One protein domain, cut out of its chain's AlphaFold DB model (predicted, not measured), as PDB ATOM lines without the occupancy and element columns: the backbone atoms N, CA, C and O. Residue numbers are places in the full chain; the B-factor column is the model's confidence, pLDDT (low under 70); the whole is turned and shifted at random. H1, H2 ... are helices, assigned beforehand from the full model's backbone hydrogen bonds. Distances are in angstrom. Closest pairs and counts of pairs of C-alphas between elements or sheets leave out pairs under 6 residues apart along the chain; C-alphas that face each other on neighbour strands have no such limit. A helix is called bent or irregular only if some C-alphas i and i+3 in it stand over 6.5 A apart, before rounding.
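This is residues 2 to 10 and 41 to 115 of the 115 residues of an uncharacterized protein of Bacillus cereus (UniProt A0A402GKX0). One long helix, H3, makes the longest axis of an open, flat frame, and a helix folds back at each of its ends: H2 over its first part, and H4, which meets it in a corner to make a V. The short helix H1 packs side by side on H4, running opposite ways, while residues 73 to 88 of H3 stand free and the space between H2 and the pair H1 and H4 is empty. The printed part has 84 residues, with four named helices in the order H1, H2, H3, H4 and no named strand; the class is all helix. The whole is extended, with a radius of gyration of the C-alphas of 18.8 A, and its C-alphas span 52 by 36 by 15 A.

H3, residues 58 to 92, touches no helix. It has a kink of 44 degrees near residue 86 and is only just irregular: C-alphas 85 and 88 are 6.7 A apart, and its line is a rough one. H2, residues 41 to 51, is close to H3 but not clearly touching, their closest C-alphas being those of Gly 43 and Leu 68, 7.2 A apart. These two run opposite ways at a steep tilt of 40 degrees. H4, residues 94 to 114, is also close to H3 but not clearly touching; the closest C-alphas are those of Leu 90 and Phe 97, 6.7 A apart. H3 and H4 run opposite ways at a steep tilt of 44 degrees. H1, residues 2 to 10, touches H4, with the closest C-alphas, those of Ala 5 and Ala 102, 4.4 A apart. H1 and H4 run opposite ways at a shallow tilt of 12 degrees. H1 is apart from H2 and H3, and H2 is apart from H4. Each O i to N i+4 pair in H1, H2 and H4 is within hydrogen-bond range; in H3, 29 of 31 are.

H3 is 50.9 A long from C-alpha 58 at (-109.935, 37.406, 1.311) to C-alpha 92 at (-60.613, 45.720, -8.110). H4 is 30.0 A long and ends with C-alpha 114 at (-73.623, 20.358, 12.248). H2 measures 14.4 A and is neither bent nor irregular, but only just: C-alphas 48 and 51 are 6.2 A apart. H1 measures 12.5 A and begins with C-alpha 2 at (-69.449, 23.272, -1.400).

The two C-alphas farthest apart are those of Ser 57 and Lys 95, at 52.3 A. Residues 11 to 40 are not printed, and C-alphas 10 and 41 are 30.0 A apart across this cut, which lies in the link from H1 to H2. Of the links that are printed whole, H3 to H4 is tight, H2 to H3 is short, and none is long. The mean pLDDT of the printed part is 85.3, and residue 115, the chain's last, is the one printed residue under 70.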
ATOM      1  N   LEU A   2     -70.851  23.647  -1.111       77.94
ATOM      2  CA  LEU A   2     -69.449  23.272  -1.400       77.94
ATOM      3  C   LEU A   2     -69.050  23.342  -2.885       77.94
ATOM      4  O   LEU A   2     -68.044  23.958  -3.225       77.94
ATOM      5  N   TYR A   3     -69.871  22.786  -3.782       83.19
ATOM      6  CA  TYR A   3     -69.623  22.858  -5.230       83.19
ATOM      7  C   TYR A   3     -69.507  24.307  -5.744       83.19
ATOM      8  O   TYR A   3     -68.621  24.625  -6.535       83.19
ATOM      9  N   LEU A   4     -70.369  25.208  -5.257       78.31
ATOM     10  CA  LEU A   4     -70.343  26.624  -5.635       78.31
ATOM     11  C   LEU A   4     -69.094  27.330  -5.099       78.31
ATOM     12  O   LEU A   4     -68.502  28.126  -5.821       78.31
ATOM     13  N   ALA A   5     -68.662  27.005  -3.877       78.69
ATOM     14  CA  ALA A   5     -67.441  27.553  -3.294       78.69
ATOM     15  C   ALA A   5     -66.202  27.200  -4.139       78.69
ATOM     16  O   ALA A   5     -65.428  28.089  -4.496       78.69
ATOM     17  N   LEU A   6     -66.057  25.929  -4.539       79.56
ATOM     18  CA  LEU A   6     -64.968  25.480  -5.419       79.56
ATOM     19  C   LEU A   6     -65.023  26.152  -6.798       79.56
ATOM     20  O   LEU A   6     -63.995  26.579  -7.329       79.56
ATOM     21  N   LYS A   7     -66.225  26.299  -7.367       79.81
ATOM     22  CA  LYS A   7     -66.422  26.983  -8.652       79.81
ATOM     23  C   LYS A   7     -66.027  28.464  -8.595       79.81
ATOM     24  O   LYS A   7     -65.385  28.942  -9.524       79.81
ATOM     25  N   ILE A   8     -66.359  29.179  -7.518       79.19
ATOM     26  CA  ILE A   8     -65.987  30.594  -7.323       79.19
ATOM     27  C   ILE A   8     -64.465  30.744  -7.195       79.19
ATOM     28  O   ILE A   8     -63.881  31.605  -7.855       79.19
ATOM     29  N   LEU A   9     -63.811  29.864  -6.427       73.88
ATOM     30  CA  LEU A   9     -62.349  29.822  -6.277       73.88
ATOM     31  C   LEU A   9     -61.613  29.563  -7.599       73.88
ATOM     32  O   LEU A   9     -60.554  30.136  -7.835       73.88
ATOM     33  N   THR A  10     -62.182  28.720  -8.462       73.62
ATOM     34  CA  THR A  10     -61.542  28.286  -9.719       73.62
ATOM     35  C   THR A  10     -61.939  29.160 -10.916       73.62
ATOM     36  O   THR A  10     -61.387  29.019 -12.008       73.62
ATOM     37  N   LEU A  41     -90.141  31.477  -1.640       89.94
ATOM     38  CA  LEU A  41     -89.922  31.029  -0.263       89.94
ATOM     39  C   LEU A  41     -90.151  32.150   0.755       89.94
ATOM     40  O   LEU A  41     -90.760  31.910   1.797       89.94
ATOM     41  N   PHE A  42     -89.705  33.373   0.456       89.31
ATOM     42  CA  PHE A  42     -89.960  34.538   1.304       89.31
ATOM     43  C   PHE A  42     -91.461  34.812   1.450       89.31
ATOM     44  O   PHE A  42     -91.956  34.887   2.573       89.31
ATOM     45  N   GLY A  43     -92.193  34.897   0.334       88.50
ATOM     46  CA  GLY A  43     -93.639  35.124   0.355       88.50
ATOM     47  C   GLY A  43     -94.387  34.028   1.113       88.50
ATOM     48  O   GLY A  43     -95.205  34.331   1.976       88.50
ATOM     49  N   LEU A  44     -94.052  32.761   0.857       89.31
ATOM     50  CA  LEU A  44     -94.664  31.617   1.534       89.31
ATOM     51  C   LEU A  44     -94.412  31.650   3.042       89.31
ATOM     52  O   LEU A  44     -95.334  31.420   3.820       89.31
ATOM     53  N   THR A  45     -93.191  31.990   3.455       90.75
ATOM     54  CA  THR A  45     -92.842  32.096   4.874       90.75
ATOM     55  C   THR A  45     -93.650  33.208   5.531       90.75
ATOM     56  O   THR A  45     -94.316  32.946   6.522       90.75
ATOM     57  N   VAL A  46     -93.683  34.413   4.947       89.38
ATOM     58  CA  VAL A  46     -94.443  35.539   5.515       89.38
ATOM     59  C   VAL A  46     -95.933  35.220   5.605       89.38
ATOM     60  O   VAL A  46     -96.556  35.476   6.635       89.38
ATOM     61  N   VAL A  47     -96.506  34.626   4.556       88.62
ATOM     62  CA  VAL A  47     -97.913  34.214   4.566       88.62
ATOM     63  C   VAL A  47     -98.158  33.185   5.667       88.62
ATOM     64  O   VAL A  47     -99.069  33.373   6.471       88.62
ATOM     65  N   SER A  48     -97.333  32.140   5.748       88.31
ATOM     66  CA  SER A  48     -97.504  31.050   6.709       88.31
ATOM     67  C   SER A  48     -97.294  31.483   8.162       88.31
ATOM     68  O   SER A  48     -97.975  30.958   9.038       88.31
ATOM     69  N   THR A  49     -96.359  32.395   8.441       88.19
ATOM     70  CA  THR A  49     -96.007  32.781   9.818       88.19
ATOM     71  C   THR A  49     -96.777  33.995  10.322       88.19
ATOM     72  O   THR A  49     -97.045  34.079  11.516       88.19
ATOM     73  N   PHE A  50     -97.128  34.941   9.443       84.56
ATOM     74  CA  PHE A  50     -97.694  36.232   9.853       84.56
ATOM     75  C   PHE A  50     -99.104  36.506   9.333       84.56
ATOM     76  O   PHE A  50     -99.814  37.293   9.953       84.56
ATOM     77  N   ILE A  51     -99.531  35.896   8.224       83.56
ATOM     78  CA  ILE A  51    -100.844  36.205   7.632       83.56
ATOM     79  C   ILE A  51    -101.876  35.147   8.024       83.56
ATOM     80  O   ILE A  51    -102.886  35.484   8.635       83.56
ATOM     81  N   LEU A  52    -101.594  33.874   7.740       82.94
ATOM     82  CA  LEU A  52    -102.494  32.746   7.994       82.94
ATOM     83  C   LEU A  52    -102.999  32.649   9.454       82.94
ATOM     84  O   LEU A  52    -104.191  32.412   9.635       82.94
ATOM     85  N   PRO A  53    -102.164  32.852  10.499       80.69
ATOM     86  CA  PRO A  53    -102.635  32.728  11.882       80.69
ATOM     87  C   PRO A  53    -103.453  33.927  12.392       80.69
ATOM     88  O   PRO A  53    -104.172  33.777  13.376       80.69
ATOM     89  N   TYR A  54    -103.366  35.100  11.756       79.25
ATOM     90  CA  TYR A  54    -103.956  36.343  12.282       79.25
ATOM     91  C   TYR A  54    -105.062  36.940  11.397       79.25
ATOM     92  O   TYR A  54    -105.808  37.800  11.863       79.25
ATOM     93  N   TYR A  55    -105.207  36.496  10.142       78.88
ATOM     94  CA  TYR A  55    -106.143  37.082   9.178       78.88
ATOM     95  C   TYR A  55    -106.898  36.002   8.391       78.88
ATOM     96  O   TYR A  55    -106.293  35.136   7.774       78.88
ATOM     97  N   ASN A  56    -108.235  36.075   8.352       73.75
ATOM     98  CA  ASN A  56    -109.091  35.095   7.653       73.75
ATOM     99  C   ASN A  56    -109.928  35.691   6.502       73.75
ATOM    100  O   ASN A  56    -110.755  35.005   5.911       73.75
ATOM    101  N   SER A  57    -109.729  36.965   6.154       83.25
ATOM    102  CA  SER A  57    -110.519  37.646   5.120       83.25
ATOM    103  C   SER A  57    -109.787  37.711   3.777       83.25
ATOM    104  O   SER A  57    -108.645  38.162   3.708       83.25
ATOM    105  N   TYR A  58    -110.475  37.360   2.682       80.12
ATOM    106  CA  TYR A  58    -109.935  37.406   1.311       80.12
ATOM    107  C   TYR A  58    -109.367  38.780   0.912       80.12
ATOM    108  O   TYR A  58    -108.347  38.857   0.230       80.12
ATOM    109  N   SER A  59    -109.986  39.870   1.377       83.31
ATOM    110  CA  SER A  59    -109.508  41.235   1.116       83.31
ATOM    111  C   SER A  59    -108.144  41.515   1.767       83.31
ATOM    112  O   SER A  59    -107.272  42.108   1.132       83.31
ATOM    113  N   SER A  60    -107.909  41.014   2.984       83.12
ATOM    114  CA  SER A  60    -106.627  41.163   3.684       83.12
ATOM    115  C   SER A  60    -105.500  40.442   2.946       83.12
ATOM    116  O   SER A  60    -104.422  41.006   2.781       83.12
ATOM    117  N   TYR A  61    -105.757  39.236   2.426       84.06
ATOM    118  CA  TYR A  61    -104.774  38.489   1.634       84.06
ATOM    119  C   TYR A  61    -104.352  39.231   0.360       84.06
ATOM    120  O   TYR A  61    -103.162  39.283   0.054       84.06
ATOM    121  N   LEU A  62    -105.302  39.840  -0.358       86.75
ATOM    122  CA  LEU A  62    -104.996  40.647  -1.545       86.75
ATOM    123  C   LEU A  62    -104.127  41.862  -1.202       86.75
ATOM    124  O   LEU A  62    -103.143  42.127  -1.894       86.75
ATOM    125  N   LEU A  63    -104.456  42.570  -0.120       88.69
ATOM    126  CA  LEU A  63    -103.729  43.767   0.302       88.69
ATOM    127  C   LEU A  63    -102.299  43.425   0.738       88.69
ATOM    128  O   LEU A  63    -101.346  44.055   0.277       88.69
ATOM    129  N   PHE A  64    -102.131  42.378   1.552       88.06
ATOM    130  CA  PHE A  64    -100.806  41.910   1.950       88.06
ATOM    131  C   PHE A  64     -99.991  41.404   0.761       88.06
ATOM    132  O   PHE A  64     -98.814  41.733   0.673       88.06
ATOM    133  N   SER A  65    -100.591  40.666  -0.176       87.19
ATOM    134  CA  SER A  65     -99.901  40.199  -1.386       87.19
ATOM    135  C   SER A  65     -99.338  41.362  -2.211       87.19
ATOM    136  O   SER A  65     -98.163  41.355  -2.583       87.19
ATOM    137  N   LEU A  66    -100.140  42.412  -2.425       89.62
ATOM    138  CA  LEU A  66     -99.706  43.611  -3.144       89.62
ATOM    139  C   LEU A  66     -98.584  44.336  -2.386       89.62
ATOM    140  O   LEU A  66     -97.563  44.690  -2.978       89.62
ATOM    141  N   PHE A  67     -98.730  44.487  -1.067       90.69
ATOM    142  CA  PHE A  67     -97.708  45.078  -0.204       90.69
ATOM    143  C   PHE A  67     -96.378  44.307  -0.259       90.69
ATOM    144  O   PHE A  67     -95.325  44.900  -0.491       90.69
ATOM    145  N   LEU A  68     -96.422  42.979  -0.125       89.62
ATOM    146  CA  LEU A  68     -95.270  42.083  -0.243       89.62
ATOM    147  C   LEU A  68     -94.582  42.210  -1.609       89.62
ATOM    148  O   LEU A  68     -93.352  42.239  -1.670       89.62
ATOM    149  N   GLY A  69     -95.357  42.339  -2.690       88.88
ATOM    150  CA  GLY A  69     -94.832  42.590  -4.032       88.88
ATOM    151  C   GLY A  69     -94.036  43.896  -4.118       88.88
ATOM    152  O   GLY A  69     -92.905  43.899  -4.605       88.88
ATOM    153  N   VAL A  70     -94.579  44.996  -3.586       90.56
ATOM    154  CA  VAL A  70     -93.897  46.304  -3.560       90.56
ATOM    155  C   VAL A  70     -92.614  46.246  -2.732       90.56
ATOM    156  O   VAL A  70     -91.569  46.718  -3.184       90.56
ATOM    157  N   VAL A  71     -92.659  45.617  -1.556       91.12
ATOM    158  CA  VAL A  71     -91.476  45.427  -0.700       91.12
ATOM    159  C   VAL A  71     -90.406  44.601  -1.420       91.12
ATOM    160  O   VAL A  71     -89.228  44.962  -1.395       91.12
ATOM    161  N   GLY A  72     -90.797  43.530  -2.116       88.75
ATOM    162  CA  GLY A  72     -89.885  42.704  -2.909       88.75
ATOM    163  C   GLY A  72     -89.205  43.483  -4.041       88.75
ATOM    164  O   GLY A  72     -87.989  43.366  -4.236       88.75
ATOM    165  N   LEU A  73     -89.957  44.334  -4.745       87.44
ATOM    166  CA  LEU A  73     -89.414  45.216  -5.780       87.44
ATOM    167  C   LEU A  73     -88.441  46.243  -5.191       87.44
ATOM    168  O   LEU A  73     -87.317  46.358  -5.675       87.44
ATOM    169  N   MET A  74     -88.823  46.935  -4.114       91.00
ATOM    170  CA  MET A  74     -87.951  47.897  -3.427       91.00
ATOM    171  C   MET A  74     -86.658  47.248  -2.929       91.00
ATOM    172  O   MET A  74     -85.577  47.808  -3.107       91.00
ATOM    173  N   SER A  75     -86.747  46.045  -2.357       89.50
ATOM    174  CA  SER A  75     -85.575  45.284  -1.926       89.50
ATOM    175  C   SER A  75     -84.657  44.952  -3.101       89.50
ATOM    176  O   SER A  75     -83.437  45.043  -2.966       89.50
ATOM    177  N   THR A  76     -85.222  44.563  -4.245       87.00
ATOM    178  CA  THR A  76     -84.442  44.213  -5.437       87.00
ATOM    179  C   THR A  76     -83.762  45.449  -6.019       87.00
ATOM    180  O   THR A  76     -82.567  45.399  -6.294       87.00
ATOM    181  N   PHE A  77     -84.470  46.577  -6.124       87.88
ATOM    182  CA  PHE A  77     -83.884  47.846  -6.565       87.88
ATOM    183  C   PHE A  77     -82.787  48.344  -5.627       87.88
ATOM    184  O   PHE A  77     -81.723  48.744  -6.089       87.88
ATOM    185  N   SER A  78     -83.008  48.281  -4.314       91.31
ATOM    186  CA  SER A  78     -81.984  48.635  -3.330       91.31
ATOM    187  C   SER A  78     -80.738  47.763  -3.513       91.31
ATOM    188  O   SER A  78     -79.627  48.275  -3.658       91.31
ATOM    189  N   TRP A  79     -80.919  46.444  -3.628       89.06
ATOM    190  CA  TRP A  79     -79.819  45.511  -3.856       89.06
ATOM    191  C   TRP A  79     -79.053  45.791  -5.154       89.06
ATOM    192  O   TRP A  79     -77.822  45.786  -5.143       89.06
ATOM    193  N   THR A  80     -79.741  46.047  -6.271       87.19
ATOM    194  CA  THR A  80     -79.068  46.330  -7.547       87.19
ATOM    195  C   THR A  80     -78.341  47.671  -7.531       87.19
ATOM    196  O   THR A  80     -77.219  47.747  -8.032       87.19
ATOM    197  N   LEU A  81     -78.915  48.701  -6.901       89.38
ATOM    198  CA  LEU A  81     -78.273  50.007  -6.734       89.38
ATOM    199  C   LEU A  81     -76.983  49.884  -5.922       89.38
ATOM    200  O   LEU A  81     -75.912  50.226  -6.426       89.38
ATOM    201  N   PHE A  82     -77.050  49.316  -4.715       89.44
ATOM    202  CA  PHE A  82     -75.860  49.101  -3.890       89.44
ATOM    203  C   PHE A  82     -74.856  48.172  -4.577       89.44
ATOM    204  O   PHE A  82     -73.661  48.463  -4.600       89.44
ATOM    205  N   GLY A  83     -75.326  47.095  -5.207       87.06
ATOM    206  CA  GLY A  83     -74.488  46.175  -5.970       87.06
ATOM    207  C   GLY A  83     -73.706  46.880  -7.079       87.06
ATOM    208  O   GLY A  83     -72.510  46.638  -7.218       87.06
ATOM    209  N   SER A  84     -74.337  47.805  -7.808       86.00
ATOM    210  CA  SER A  84     -73.672  48.597  -8.854       86.00
ATOM    211  C   SER A  84     -72.606  49.545  -8.294       86.00
ATOM    212  O   SER A  84     -71.533  49.693  -8.883       86.00
ATOM    213  N   MET A  85     -72.844  50.130  -7.113       88.38
ATOM    214  CA  MET A  85     -71.860  50.975  -6.430       88.38
ATOM    215  C   MET A  85     -70.647  50.155  -5.978       88.38
ATOM    216  O   MET A  85     -69.503  50.550  -6.212       88.38
ATOM    217  N   PHE A  86     -70.882  48.982  -5.385       85.44
ATOM    218  CA  PHE A  86     -69.816  48.092  -4.927       85.44
ATOM    219  C   PHE A  86     -69.124  47.338  -6.063       85.44
ATOM    220  O   PHE A  86     -67.985  46.913  -5.888       85.44
ATOM    221  N   GLN A  87     -69.744  47.216  -7.240       86.06
ATOM    222  CA  GLN A  87     -69.194  46.481  -8.379       86.06
ATOM    223  C   GLN A  87     -67.761  46.912  -8.709       86.06
ATOM    224  O   GLN A  87     -66.889  46.064  -8.879       86.06
ATOM    225  N   LYS A  88     -67.482  48.224  -8.743       82.12
ATOM    226  CA  LYS A  88     -66.131  48.741  -9.029       82.12
ATOM    227  C   LYS A  88     -65.105  48.312  -7.974       82.12
ATOM    228  O   LYS A  88     -63.976  47.973  -8.318       82.12
ATOM    229  N   LEU A  89     -65.501  48.303  -6.701       83.12
ATOM    230  CA  LEU A  89     -64.646  47.894  -5.585       83.12
ATOM    231  C   LEU A  89     -64.384  46.382  -5.618       83.12
ATOM    232  O   LEU A  89     -63.240  45.948  -5.489       83.12
ATOM    233  N   LEU A  90     -65.427  45.589  -5.866       82.81
ATOM    234  CA  LEU A  90     -65.347  44.132  -5.960       82.81
ATOM    235  C   LEU A  90     -64.504  43.679  -7.159       82.81
ATOM    236  O   LEU A  90     -63.697  42.763  -7.023       82.81
ATOM    237  N   LEU A  91     -64.624  44.355  -8.307       80.38
ATOM    238  CA  LEU A  91     -63.815  44.073  -9.497       80.38
ATOM    239  C   LEU A  91     -62.331  44.424  -9.314       80.38
ATOM    240  O   LEU A  91     -61.471  43.797  -9.929       80.38
ATOM    241  N   LYS A  92     -62.005  45.384  -8.441       83.81
ATOM    242  CA  LYS A  92     -60.613  45.720  -8.110       83.81
ATOM    243  C   LYS A  92     -59.951  44.665  -7.211       83.81
ATOM    244  O   LYS A  92     -58.753  44.426  -7.337       83.81
ATOM    245  N   HIS A  93     -60.718  44.011  -6.336       84.88
ATOM    246  CA  HIS A  93     -60.227  43.025  -5.360       84.88
ATOM    247  C   HIS A  93     -60.881  41.641  -5.519       84.88
ATOM    248  O   HIS A  93     -61.177  40.962  -4.533       84.88
ATOM    249  N   THR A  94     -61.077  41.193  -6.765       80.44
ATOM    250  CA  THR A  94     -61.801  39.949  -7.099       80.44
ATOM    251  C   THR A  94     -61.250  38.715  -6.400       80.44
ATOM    252  O   THR A  94     -62.021  37.913  -5.886       80.44
ATOM    253  N   LYS A  95     -59.922  38.555  -6.328       81.19
ATOM    254  CA  LYS A  95     -59.300  37.388  -5.677       81.19
ATOM    255  C   LYS A  95     -59.624  37.320  -4.185       81.19
ATOM    256  O   LYS A  95     -60.079  36.284  -3.711       81.19
ATOM    257  N   SER A  96     -59.422  38.421  -3.460       83.19
ATOM    258  CA  SER A  96     -59.708  38.495  -2.024       83.19
ATOM    259  C   SER A  96     -61.198  38.299  -1.744       83.19
ATOM    260  O   SER A  96     -61.559  37.563  -0.828       83.19
ATOM    261  N   PHE A  97     -62.063  38.890  -2.570       85.31
ATOM    262  CA  PHE A  97     -63.508  38.720  -2.462       85.31
ATOM    263  C   PHE A  97     -63.954  37.275  -2.732       85.31
ATOM    264  O   PHE A  97     -64.730  36.723  -1.955       85.31
ATOM    265  N   ASN A  98     -63.428  36.628  -3.776       85.38
ATOM    266  CA  ASN A  98     -63.756  35.240  -4.109       85.38
ATOM    267  C   ASN A  98     -63.327  34.269  -3.000       85.38
ATOM    268  O   ASN A  98     -64.074  33.343  -2.686       85.38
ATOM    269  N   ILE A  99     -62.164  34.494  -2.378       86.81
ATOM    270  CA  ILE A  99     -61.707  33.707  -1.224       86.81
ATOM    271  C   ILE A  99     -62.658  33.900  -0.040       86.81
ATOM    272  O   ILE A  99     -63.136  32.915   0.520       86.81
ATOM    273  N   LEU A 100     -62.985  35.150   0.309       89.31
ATOM    274  CA  LEU A 100     -63.906  35.456   1.407       89.31
ATOM    275  C   LEU A 100     -65.280  34.799   1.189       89.31
ATOM    276  O   LEU A 100     -65.809  34.143   2.085       89.31
ATOM    277  N   MET A 101     -65.832  34.924  -0.020       86.81
ATOM    278  CA  MET A 101     -67.117  34.333  -0.396       86.81
ATOM    279  C   MET A 101     -67.082  32.798  -0.328       86.81
ATOM    280  O   MET A 101     -68.028  32.184   0.163       86.81
ATOM    281  N   ALA A 102     -65.992  32.166  -0.773       87.06
ATOM    282  CA  ALA A 102     -65.836  30.719  -0.691       87.06
ATOM    283  C   ALA A 102     -65.758  30.225   0.762       87.06
ATOM    284  O   ALA A 102     -66.430  29.252   1.102       87.06
ATOM    285  N   VAL A 103     -65.015  30.920   1.631       89.62
ATOM    286  CA  VAL A 103     -64.937  30.596   3.067       89.62
ATOM    287  C   VAL A 103     -66.315  30.699   3.724       89.62
ATOM    288  O   VAL A 103     -66.733  29.769   4.408       89.62
ATOM    289  N   LEU A 104     -67.064  31.775   3.456       88.69
ATOM    290  CA  LEU A 104     -68.431  31.960   3.963       88.69
ATOM    291  C   LEU A 104     -69.388  30.845   3.501       88.69
ATOM    292  O   LEU A 104     -70.223  30.378   4.279       88.69
ATOM    293  N   LEU A 105     -69.264  30.389   2.251       86.62
ATOM    294  CA  LEU A 105     -70.074  29.292   1.712       86.62
ATOM    295  C   LEU A 105     -69.735  27.942   2.347       86.62
ATOM    296  O   LEU A 105     -70.644  27.151   2.607       86.62
ATOM    297  N   VAL A 106     -68.451  27.670   2.594       89.12
ATOM    298  CA  VAL A 106     -68.014  26.461   3.309       89.12
ATOM    299  C   VAL A 106     -68.513  26.502   4.750       89.12
ATOM    300  O   VAL A 106     -69.106  25.531   5.205       89.12
ATOM    301  N   PHE A 107     -68.364  27.639   5.431       90.25
ATOM    302  CA  PHE A 107     -68.876  27.831   6.786       90.25
ATOM    303  C   PHE A 107     -70.392  27.604   6.862       90.25
ATOM    304  O   PHE A 107     -70.859  26.857   7.715       90.25
ATOM    305  N   SER A 108     -71.158  28.158   5.917       86.62
ATOM    306  CA  SER A 108     -72.609  27.944   5.841       86.62
ATOM    307  C   SER A 108     -72.963  26.469   5.617       86.62
ATOM    308  O   SER A 108     -73.903  25.959   6.216       86.62
ATOM    309  N   ALA A 109     -72.203  25.767   4.768       88.12
ATOM    310  CA  ALA A 109     -72.406  24.341   4.530       88.12
ATOM    311  C   ALA A 109     -72.156  23.510   5.796       88.12
ATOM    312  O   ALA A 109     -72.944  22.622   6.101       88.12
ATOM    313  N   LEU A 110     -71.086  23.822   6.534       90.38
ATOM    314  CA  LEU A 110     -70.764  23.168   7.801       90.38
ATOM    315  C   LEU A 110     -71.831  23.453   8.858       90.38
ATOM    316  O   LEU A 110     -72.279  22.524   9.516       90.38
ATOM    317  N   SER A 111     -72.288  24.703   8.970       89.31
ATOM    318  CA  SER A 111     -73.335  25.080   9.922       89.31
ATOM    319  C   SER A 111     -74.631  24.307   9.693       89.31
ATOM    320  O   SER A 111     -75.244  23.912  10.667       89.31
ATOM    321  N   ILE A 112     -75.037  24.070   8.441       87.19
ATOM    322  CA  ILE A 112     -76.259  23.306   8.127       87.19
ATOM    323  C   ILE A 112     -76.091  21.805   8.419       87.19
ATOM    324  O   ILE A 112     -77.066  21.117   8.678       87.19
ATOM    325  N   ILE A 113     -74.873  21.267   8.317       87.44
ATOM    326  CA  ILE A 113     -74.618  19.838   8.572       87.44
ATOM    327  C   ILE A 113     -74.487  19.559  10.072       87.44
ATOM    328  O   ILE A 113     -74.861  18.486  10.535       87.44
ATOM    329  N   ILE A 114     -73.909  20.501  10.816       86.44
ATOM    330  CA  ILE A 114     -73.623  20.358  12.248       86.44
ATOM    331  C   ILE A 114     -74.846  20.720  13.114       86.44
ATOM    332  O   ILE A 114     -74.908  20.271  14.256       86.44
ATOM    333  N   ASN A 115     -75.805  21.494  12.588       59.72
ATOM    334  CA  ASN A 115     -77.017  21.940  13.287       59.72
ATOM    335  C   ASN A 115     -78.291  21.460  12.591       59.72
ATOM    336  O   ASN A 115     -79.125  20.829  13.268       59.72
TER     337      ASN A 115